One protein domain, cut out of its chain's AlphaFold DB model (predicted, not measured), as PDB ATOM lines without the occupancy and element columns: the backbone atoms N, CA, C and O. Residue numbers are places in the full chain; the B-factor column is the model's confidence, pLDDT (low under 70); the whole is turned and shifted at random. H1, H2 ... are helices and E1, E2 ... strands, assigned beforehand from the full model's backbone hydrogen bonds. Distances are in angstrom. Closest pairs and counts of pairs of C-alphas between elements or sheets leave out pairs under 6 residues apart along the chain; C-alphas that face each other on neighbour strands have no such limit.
ATOM      1  N   HIS A  40      10.430  41.339  -0.061       90.75
ATOM      2  CA  HIS A  40      11.787  41.787   0.277       90.75
ATOM      3  C   HIS A  40      12.640  42.075  -0.964       90.75
ATOM      4  O   HIS A  40      13.342  43.085  -0.966       90.75
ATOM      5  N   LEU A  41      12.541  41.261  -2.020       89.00
ATOM      6  CA  LEU A  41      13.209  41.517  -3.299       89.00
ATOM      7  C   LEU A  41      12.708  42.821  -3.940       89.00
ATOM      8  O   LEU A  41      13.514  43.685  -4.277       89.00
ATOM      9  N   ALA A  42      11.389  43.007  -4.038       89.88
ATOM     10  CA  ALA A  42      10.791  44.219  -4.598       89.88
ATOM     11  C   ALA A  42      11.190  45.480  -3.811       89.88
ATOM     12  O   ALA A  42      11.551  46.494  -4.407       89.88
ATOM     13  N   ALA A  43      11.185  45.413  -2.473       91.62
ATOM     14  CA  ALA A  43      11.649  46.508  -1.622       91.62
ATOM     15  C   ALA A  43      13.145  46.798  -1.818       91.62
ATOM     16  O   ALA A  43      13.519  47.961  -1.932       91.62
ATOM     17  N   ALA A  44      13.994  45.768  -1.920       90.62
ATOM     18  CA  ALA A  44      15.420  45.946  -2.175       90.62
ATOM     19  C   ALA A  44      15.673  46.627  -3.530       90.62
ATOM     20  O   ALA A  44      16.411  47.610  -3.579       90.62
ATOM     21  N   VAL A  45      15.033  46.170  -4.613       89.94
ATOM     22  CA  VAL A  45      15.158  46.791  -5.944       89.94
ATOM     23  C   VAL A  45      14.673  48.246  -5.917       89.94
ATOM     24  O   VAL A  45      15.372  49.129  -6.415       89.94
ATOM     25  N   ALA A  46      13.541  48.527  -5.263       91.19
ATOM     26  CA  ALA A  46      13.037  49.890  -5.090       91.19
ATOM     27  C   ALA A  46      14.018  50.792  -4.313       91.19
ATOM     28  O   ALA A  46      14.246  51.926  -4.728       91.19
ATOM     29  N   SER A  47      14.652  50.297  -3.243       90.75
ATOM     30  CA  SER A  47      15.690  51.031  -2.501       90.75
ATOM     31  C   SER A  47      16.936  51.321  -3.340       90.75
ATOM     32  O   SER A  47      17.477  52.420  -3.244       90.75
ATOM     33  N   HIS A  48      17.386  50.392  -4.190       91.00
ATOM     34  CA  HIS A  48      18.551  50.621  -5.057       91.00
ATOM     35  C   HIS A  48      18.248  51.617  -6.188       91.00
ATOM     36  O   HIS A  48      19.092  52.461  -6.489       91.00
ATOM     37  N   ALA A  49      17.039  51.573  -6.759       89.88
ATOM     38  CA  ALA A  49      16.565  52.564  -7.728       89.88
ATOM     39  C   ALA A  49      16.408  53.959  -7.092       89.88
ATOM     40  O   ALA A  49      16.864  54.952  -7.657       89.88
ATOM     41  N   ALA A  50      15.827  54.042  -5.890       89.62
ATOM     42  CA  ALA A  50      15.679  55.295  -5.145       89.62
ATOM     43  C   ALA A  50      17.028  55.916  -4.745       89.62
ATOM     44  O   ALA A  50      17.189  57.132  -4.826       89.62
ATOM     45  N   ALA A  51      18.006  55.089  -4.367       89.31
ATOM     46  CA  ALA A  51      19.360  55.522  -4.025       89.31
ATOM     47  C   ALA A  51      20.243  55.857  -5.248       89.31
ATOM     48  O   ALA A  51      21.418  56.162  -5.066       89.31
ATOM     49  N   GLY A  52      19.730  55.744  -6.481       87.56
ATOM     50  CA  GLY A  52      20.507  55.978  -7.706       87.56
ATOM     51  C   GLY A  52      21.628  54.962  -7.962       87.56
ATOM     52  O   GLY A  52      22.482  55.201  -8.808       87.56
ATOM     53  N   LYS A  53      21.636  53.830  -7.243       87.69
ATOM     54  CA  LYS A  53      22.651  52.765  -7.366       87.69
ATOM     55  C   LYS A  53      22.357  51.783  -8.502       87.69
ATOM     56  O   LYS A  53      23.226  51.005  -8.876       87.69
ATOM     57  N   ALA A  54      21.130  51.786  -9.019       84.94
ATOM     58  CA  ALA A  54      20.717  50.988 -10.165       84.94
ATOM     59  C   ALA A  54      20.597  51.864 -11.421       84.94
ATOM     60  O   ALA A  54      20.151  53.006 -11.343       84.94
ATOM     61  N   GLN A  55      20.894  51.294 -12.595       84.38
ATOM     62  CA  GLN A  55      20.610  51.939 -13.889       84.38
ATOM     63  C   GLN A  55      19.100  52.181 -14.100       84.38
ATOM     64  O   GLN A  55      18.695  53.111 -14.800       84.38
ATOM     65  N   ALA A  56      18.250  51.359 -13.477       83.38
ATOM     66  CA  ALA A  56      16.803  51.517 -13.508       83.38
ATOM     67  C   ALA A  56      16.354  52.733 -12.679       83.38
ATOM     68  O   ALA A  56      16.530  52.780 -11.463       83.38
ATOM     69  N   ARG A  57      15.680  53.690 -13.330       84.62
ATOM     70  CA  ARG A  57      15.129  54.902 -12.683       84.62
ATOM     71  C   ARG A  57      13.898  54.635 -11.801       84.62
ATOM     72  O   ARG A  57      13.443  55.544 -11.105       84.62
ATOM     73  N   GLY A  58      13.350  53.422 -11.845       88.81
ATOM     74  CA  GLY A  58      12.183  53.003 -11.077       88.81
ATOM     75  C   GLY A  58      11.815  51.533 -11.295       88.81
ATOM     76  O   GLY A  58      12.418  50.842 -12.112       88.81
ATOM     77  N   LEU A  59      10.811  51.078 -10.548       91.44
ATOM     78  CA  LEU A  59      10.273  49.724 -10.502       91.44
ATOM     79  C   LEU A  59       8.768  49.758 -10.804       91.44
ATOM     80  O   LEU A  59       8.015  50.510 -10.178       91.44
ATOM     81  N   VAL A  60       8.323  48.898 -11.719       93.00
ATOM     82  CA  VAL A  60       6.900  48.631 -11.967       93.00
ATOM     83  C   VAL A  60       6.552  47.268 -11.373       93.00
ATOM     84  O   VAL A  60       7.231  46.284 -11.650       93.00
ATOM     85  N   ILE A  61       5.504  47.204 -10.552       92.75
ATOM     86  CA  ILE A  61       4.989  45.965  -9.953       92.75
ATOM     87  C   ILE A  61       3.609  45.679 -10.535       92.75
ATOM     88  O   ILE A  61       2.733  46.540 -10.496       92.75
ATOM     89  N   VAL A  62       3.394  44.460 -11.024       92.19
ATOM     90  CA  VAL A  62       2.079  43.983 -11.466       92.19
ATOM     91  C   VAL A  62       1.508  43.079 -10.373       92.19
ATOM     92  O   VAL A  62       2.009  41.982 -10.138       92.19
ATOM     93  N   ALA A  63       0.510  43.572  -9.642       91.25
ATOM     94  CA  ALA A  63       0.040  42.958  -8.402       91.25
ATOM     95  C   ALA A  63      -1.171  42.045  -8.651       91.25
ATOM     96  O   ALA A  63      -2.295  42.530  -8.701       91.25
ATOM     97  N   PHE A  64      -0.965  40.733  -8.818       85.94
ATOM     98  CA  PHE A  64      -2.051  39.759  -9.052       85.94
ATOM     99  C   PHE A  64      -2.594  39.098  -7.767       85.94
ATOM    100  O   PHE A  64      -3.799  38.838  -7.661       85.94
ATOM    101  N   ASP A  65      -1.715  38.817  -6.796       83.75
ATOM    102  CA  ASP A  65      -1.948  37.952  -5.623       83.75
ATOM    103  C   ASP A  65      -2.256  38.714  -4.317       83.75
ATOM    104  O   ASP A  65      -2.754  38.134  -3.344       83.75
ATOM    105  N   ARG A  66      -1.942  40.011  -4.279       88.12
ATOM    106  CA  ARG A  66      -2.092  40.916  -3.130       88.12
ATOM    107  C   ARG A  66      -2.575  42.283  -3.602       88.12
ATOM    108  O   ARG A  66      -2.236  42.719  -4.697       88.12
ATOM    109  N   SER A  67      -3.304  43.000  -2.748       91.19
ATOM    110  CA  SER A  67      -3.698  44.378  -3.053       91.19
ATOM    111  C   SER A  67      -2.484  45.329  -3.051       91.19
ATOM    112  O   SER A  67      -1.556  45.133  -2.256       91.19
ATOM    113  N   PRO A  68      -2.486  46.407  -3.865       91.12
ATOM    114  CA  PRO A  68      -1.365  47.352  -3.964       91.12
ATOM    115  C   PRO A  68      -0.892  47.932  -2.624       91.12
ATOM    116  O   PRO A  68       0.301  48.160  -2.426       91.12
ATOM    117  N   LYS A  69      -1.821  48.123  -1.674       91.88
ATOM    118  CA  LYS A  69      -1.541  48.651  -0.328       91.88
ATOM    119  C   LYS A  69      -0.491  47.820   0.418       91.88
ATOM    120  O   LYS A  69       0.380  48.394   1.061       91.88
ATOM    121  N   VAL A  70      -0.515  46.491   0.267       92.19
ATOM    122  CA  VAL A  70       0.429  45.573   0.933       92.19
ATOM    123  C   VAL A  70       1.876  45.877   0.538       92.19
ATOM    124  O   VAL A  70       2.748  45.917   1.403       92.19
ATOM    125  N   TYR A  71       2.130  46.137  -0.746       92.00
ATOM    126  CA  TYR A  71       3.465  46.469  -1.252       92.00
ATOM    127  C   TYR A  71       3.940  47.833  -0.736       92.00
ATOM    128  O   TYR A  71       5.064  47.946  -0.246       92.00
ATOM    129  N   LEU A  72       3.077  48.854  -0.796       91.94
ATOM    130  CA  LEU A  72       3.401  50.217  -0.357       91.94
ATOM    131  C   LEU A  72       3.689  50.276   1.150       91.94
ATOM    132  O   LEU A  72       4.701  50.843   1.563       91.94
ATOM    133  N   ASP A  73       2.849  49.645   1.973       92.94
ATOM    134  CA  ASP A  73       3.042  49.605   3.426       92.94
ATOM    135  C   ASP A  73       4.294  48.808   3.812       92.94
ATOM    136  O   ASP A  73       4.994  49.174   4.756       92.94
ATOM    137  N   PHE A  74       4.615  47.742   3.076       92.56
ATOM    138  CA  PHE A  74       5.835  46.967   3.288       92.56
ATOM    139  C   PHE A  74       7.100  47.761   2.937       92.56
ATOM    140  O   PHE A  74       8.068  47.734   3.697       92.56
ATOM    141  N   MET A  75       7.086  48.498   1.823       92.00
ATOM    142  CA  MET A  75       8.177  49.392   1.425       92.00
ATOM    143  C   MET A  75       8.368  50.532   2.431       92.00
ATOM    144  O   MET A  75       9.492  50.769   2.871       92.00
ATOM    145  N   ARG A  76       7.278  51.163   2.892       92.06
ATOM    146  CA  ARG A  76       7.322  52.198   3.939       92.06
ATOM    147  C   ARG A  76       7.930  51.659   5.241       92.06
ATOM    148  O   ARG A  76       8.840  52.268   5.791       92.06
ATOM    149  N   ARG A  77       7.519  50.463   5.690       91.44
ATOM    150  CA  ARG A  77       8.112  49.764   6.858       91.44
ATOM    151  C   ARG A  77       9.584  49.378   6.673       91.44
ATOM    152  O   ARG A  77      10.246  49.058   7.656       91.44
ATOM    153  N   ARG A  78      10.094  49.366   5.439       89.06
ATOM    154  CA  ARG A  78      11.500  49.095   5.106       89.06
ATOM    155  C   ARG A  78      12.367  50.356   5.003       89.06
ATOM    156  O   ARG A  78      13.552  50.212   4.725       89.06
ATOM    157  N   GLY A  79      11.814  51.545   5.266       88.00
ATOM    158  CA  GLY A  79      12.557  52.811   5.258       88.00
ATOM    159  C   GLY A  79      12.602  53.517   3.899       88.00
ATOM    160  O   GLY A  79      13.503  54.312   3.661       88.00
ATOM    161  N   LEU A  80      11.662  53.227   2.991       88.50
ATOM    162  CA  LEU A  80      11.475  54.020   1.772       88.50
ATOM    163  C   LEU A  80      10.577  55.232   2.052       88.50
ATOM    164  O   LEU A  80       9.397  55.073   2.372       88.50
ATOM    165  N   ASP A  81      11.131  56.432   1.869       89.81
ATOM    166  CA  ASP A  81      10.396  57.694   1.972       89.81
ATOM    167  C   ASP A  81       9.234  57.770   0.980       89.81
ATOM    168  O   ASP A  81       9.328  57.313  -0.162       89.81
ATOM    169  N   GLN A  82       8.150  58.448   1.367       89.94
ATOM    170  CA  GLN A  82       6.971  58.606   0.510       89.94
ATOM    171  C   GLN A  82       7.299  59.316  -0.819       89.94
ATOM    172  O   GLN A  82       6.744  58.959  -1.858       89.94
ATOM    173  N   ASN A  83       8.243  60.263  -0.812       90.31
ATOM    174  CA  ASN A  83       8.709  60.954  -2.019       90.31
ATOM    175  C   ASN A  83       9.491  60.017  -2.953       90.31
ATOM    176  O   ASN A  83       9.257  60.014  -4.162       90.31
ATOM    177  N   ALA A  84      10.374  59.183  -2.393       88.50
ATOM    178  CA  ALA A  84      11.100  58.162  -3.143       88.50
ATOM    179  C   ALA A  84      10.135  57.119  -3.728       88.50
ATOM    180  O   ALA A  84      10.227  56.783  -4.905       88.50
ATOM    181  N   LEU A  85       9.150  56.675  -2.943       90.44
ATOM    182  CA  LEU A  85       8.120  55.725  -3.361       90.44
ATOM    183  C   LEU A  85       7.280  56.271  -4.531       90.44
ATOM    184  O   LEU A  85       7.132  55.594  -5.545       90.44
ATOM    185  N   ASN A  86       6.809  57.521  -4.439       90.69
ATOM    186  CA  ASN A  86       6.017  58.179  -5.488       90.69
ATOM    187  C   ASN A  86       6.807  58.413  -6.791       90.69
ATOM    188  O   ASN A  86       6.231  58.403  -7.885       90.69
ATOM    189  N   ARG A  87       8.123  58.645  -6.690       90.00
ATOM    190  CA  ARG A  87       9.017  58.846  -7.841       90.00
ATOM    191  C   ARG A  87       9.417  57.526  -8.497       90.00
ATOM    192  O   ARG A  87       9.404  57.437  -9.722       90.00
ATOM    193  N   CYS A  88       9.791  56.533  -7.696       88.31
ATOM    194  CA  CYS A  88      10.485  55.338  -8.163       88.31
ATOM    195  C   CYS A  88       9.589  54.106  -8.293       88.31
ATOM    196  O   CYS A  88      10.011  53.168  -8.953       88.31
ATOM    197  N   VAL A  89       8.389  54.063  -7.704       92.94
ATOM    198  CA  VAL A  89       7.521  52.873  -7.762       92.94
ATOM    199  C   VAL A  89       6.197  53.182  -8.465       92.94
ATOM    200  O   VAL A  89       5.554  54.211  -8.246       92.94
ATOM    201  N   ARG A  90       5.777  52.262  -9.334       93.94
ATOM    202  CA  ARG A  90       4.442  52.210  -9.944       93.94
ATOM    203  C   ARG A  90       3.861  50.822  -9.707       93.94
ATOM    204  O   ARG A  90       4.561  49.832  -9.889       93.94
ATOM    205  N   ILE A  91       2.593  50.741  -9.312       94.44
ATOM    206  CA  ILE A  91       1.901  49.462  -9.122       94.44
ATOM    207  C   ILE A  91       0.692  49.422 -10.049       94.44
ATOM    208  O   ILE A  91      -0.160  50.307  -9.986       94.44
ATOM    209  N   LEU A  92       0.625  48.393 -10.890       93.19
ATOM    210  CA  LEU A  92      -0.553  48.052 -11.672       93.19
ATOM    211  C   LEU A  92      -1.423  47.101 -10.839       93.19
ATOM    212  O   LEU A  92      -0.986  46.002 -10.487       93.19
ATOM    213  N   ASP A  93      -2.630  47.543 -10.482       92.19
ATOM    214  CA  ASP A  93      -3.567  46.745  -9.688       92.19
ATOM    215  C   ASP A  93      -4.283  45.708 -10.561       92.19
ATOM    216  O   ASP A  93      -5.314  45.967 -11.180       92.19
ATOM    217  N   CYS A  94      -3.719  44.506 -10.578       89.31
ATOM    218  CA  CYS A  94      -4.305  43.326 -11.198       89.31
ATOM    219  C   CYS A  94      -5.119  42.485 -10.195       89.31
ATOM    220  O   CYS A  94      -5.778  41.509 -10.572       89.31
ATOM    221  N   TYR A  95      -5.096  42.865  -8.914       89.56
ATOM    222  CA  TYR A  95      -5.682  42.134  -7.804       89.56
ATOM    223  C   TYR A  95      -7.161  42.470  -7.641       89.56
ATOM    224  O   TYR A  95      -7.964  41.553  -7.454       89.56
ATOM    225  N   SER A  96      -7.522  43.748  -7.763       88.62
ATOM    226  CA  SER A  96      -8.917  44.208  -7.711       88.62
ATOM    227  C   SER A  96      -9.764  43.722  -8.898       88.62
ATOM    228  O   SER A  96     -10.982  43.824  -8.844       88.62
ATOM    229  N   ASP A  97      -9.125  43.168  -9.936       88.06
ATOM    230  CA  ASP A  97      -9.749  42.609 -11.143       88.06
ATOM    231  C   ASP A  97     -10.803  43.525 -11.809       88.06
ATOM    232  O   ASP A  97     -11.988  43.190 -11.867       88.06
ATOM    233  N   PRO A  98     -10.384  44.678 -12.365       83.25
ATOM    234  CA  PRO A  98     -11.306  45.625 -12.996       83.25
ATOM    235  C   PRO A  98     -11.960  45.117 -14.298       83.25
ATOM    236  O   PRO A  98     -12.855  45.781 -14.813       83.25
ATOM    237  N   ILE A  99     -11.520  43.981 -14.861       84.06
ATOM    238  CA  ILE A  99     -11.943  43.467 -16.187       84.06
ATOM    239  C   ILE A  99     -12.631  42.079 -16.079       84.06
ATOM    240  O   ILE A  99     -13.095  41.508 -17.076       84.06
ATOM    241  N   GLY A 100     -12.719  41.514 -14.871       83.00
ATOM    242  CA  GLY A 100     -13.242  40.169 -14.608       83.00
ATOM    243  C   GLY A 100     -12.349  39.036 -15.134       83.00
ATOM    244  O   GLY A 100     -12.838  37.933 -15.399       83.00
ATOM    245  N   TRP A 101     -11.052  39.282 -15.353       82.31
ATOM    246  CA  TRP A 101     -10.150  38.297 -15.961       82.31
ATOM    247  C   TRP A 101      -9.857  37.090 -15.073       82.31
ATOM    248  O   TRP A 101      -9.570  36.027 -15.614       82.31
ATOM    249  N   LYS A 102     -10.003  37.175 -13.742       82.12
ATOM    250  CA  LYS A 102      -9.743  36.035 -12.850       82.12
ATOM    251  C   LYS A 102     -10.736  34.910 -13.110       82.12
ATOM    252  O   LYS A 102     -10.363  33.746 -13.021       82.12
ATOM    253  N   GLN A 103     -11.969  35.250 -13.490       78.50
ATOM    254  CA  GLN A 103     -12.965  34.263 -13.905       78.50
ATOM    255  C   GLN A 103     -12.688  33.733 -15.317       78.50
ATOM    256  O   GLN A 103     -12.781  32.531 -15.521       78.50
ATOM    257  N   LYS A 104     -12.265  34.586 -16.264       79.81
ATOM    258  CA  LYS A 104     -11.911  34.163 -17.637       79.81
ATOM    259  C   LYS A 104     -10.730  33.181 -17.654       79.81
ATOM    260  O   LYS A 104     -10.817  32.127 -18.282       79.81
ATOM    261  N   ILE A 105      -9.677  33.489 -16.894       79.25
ATOM    262  CA  ILE A 105      -8.501  32.625 -16.711       79.25
ATOM    263  C   ILE A 105      -8.915  31.310 -16.039       79.25
ATOM    264  O   ILE A 105      -8.521  30.247 -16.501       79.25
ATOM    265  N   ARG A 106      -9.773  31.349 -15.007       77.75
ATOM    266  CA  ARG A 106     -10.312  30.128 -14.379       77.75
ATOM    267  C   ARG A 106     -11.146  29.281 -15.336       77.75
ATOM    268  O   ARG A 106     -10.979  28.069 -15.329       77.75
ATOM    269  N   SER A 107     -11.994  29.878 -16.174       71.38
ATOM    270  CA  SER A 107     -12.773  29.116 -17.159       71.38
ATOM    271  C   SER A 107     -11.884  28.449 -18.212       71.38
ATOM    272  O   SER A 107     -12.129  27.296 -18.549       71.38
ATOM    273  N   GLN A 108     -10.811  29.115 -18.655       65.06
ATOM    274  CA  GLN A 108      -9.804  28.513 -19.539       65.06
ATOM    275  C   GLN A 108      -9.064  27.368 -18.827       65.06
ATOM    276  O   GLN A 108      -9.056  26.244 -19.319       65.06
ATOM    277  N   GLN A 109      -8.580  27.599 -17.604       62.22
ATOM    278  CA  GLN A 109      -7.915  26.579 -16.785       62.22
ATOM    279  C   GLN A 109      -8.825  25.409 -16.393       62.22
ATOM    280  O   GLN A 109      -8.318  24.319 -16.150       62.22
ATOM    281  N   GLN A 110     -10.148  25.580 -16.320       55.06
ATOM    282  CA  GLN A 110     -11.097  24.480 -16.094       55.06
ATOM    283  C   GLN A 110     -11.405  23.715 -17.383       55.06
ATOM    284  O   GLN A 110     -11.578  22.499 -17.328       55.06
ATOM    285  N   GLN A 111     -11.410  24.389 -18.535       52.00
ATOM    286  CA  GLN A 111     -11.479  23.736 -19.842       52.00
ATOM    287  C   GLN A 111     -10.212  22.897 -20.107       52.00
ATOM    288  O   GLN A 111     -10.318  21.785 -20.619       52.00
ATOM    289  N   GLU A 112      -9.047  23.360 -19.645       50.53
ATOM    290  CA  GLU A 112      -7.788  22.600 -19.614       50.53
ATOM    291  C   GLU A 112      -7.789  21.501 -18.532       50.53
ATOM    292  O   GLU A 112      -7.456  20.357 -18.821       50.53
TER     293      GLU A 112
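This is residues 40 to 112 of the 217 residues of the protein "Elongator complex protein 5" of Oryza meyeriana var. granulata (UniProt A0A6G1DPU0). A small body has two short parallel strands, E1 and E2, side by side, with H2 packed along one face of the pair and H1 and H3 gathered near the end where the strands begin. Beyond the other end of the strands H4 forms a tail, whose residues 103 to 112 stick out free and add to the length. The 73 printed residues run in the order H1, E1, H2, H3, E2, H4, and the class is mostly helix. The whole is loose, with a radius of gyration of the C-alphas of 15.1 A and spans of 47 by 23 by 19 A.

H1, residues 40 to 50, begins with C-alpha 40 at (11.787, 41.787, 0.277) and is 15.1 A long. E1 is residues 59 to 63. H2, residues 68 to 77, is 14.6 A long. H3 is residues 82 to 88, and E2 is residues 89 to 93. H4, residues 101 to 112, is 16.3 A long and ends with C-alpha 112 at (-7.788, 22.600, -19.614).

E1 and E2 are parallel neighbours at 19 degrees, with N 61 and O 90 at 2.9 A and N 92 and O 61 at 2.8 A, within hydrogen-bond range. E1, H2, H3 and E2 form a strand-helix-strand unit, two parallel neighbour strands with helices between, and its crossover is right-handed. The closest C-alphas of H2 and E2, those of Pro 68 and Asp 93, are 6.2 A apart. H1 and H3 touch, about perpendicular at 85 degrees, closest at the C-alphas of Ala 50 and Ala 84, 5.8 A. H2 and H3 only just touch, with 3 pairs of C-alphas within 8 A, the closest those of Arg 76 and Gln 82, 7.3 A. H4 is apart from H1, E1, H2 and H3. In H1, H2, H3 and H4 every O i to N i+4 pair is within hydrogen-bond range.

The C-alphas of Ala 51 and Gln 111, the two farthest apart, are 47.0 A apart. The printed part has no cut, and no link is long. The mean pLDDT of the printed part is 86.4, and residues 108 to 112 are under 70.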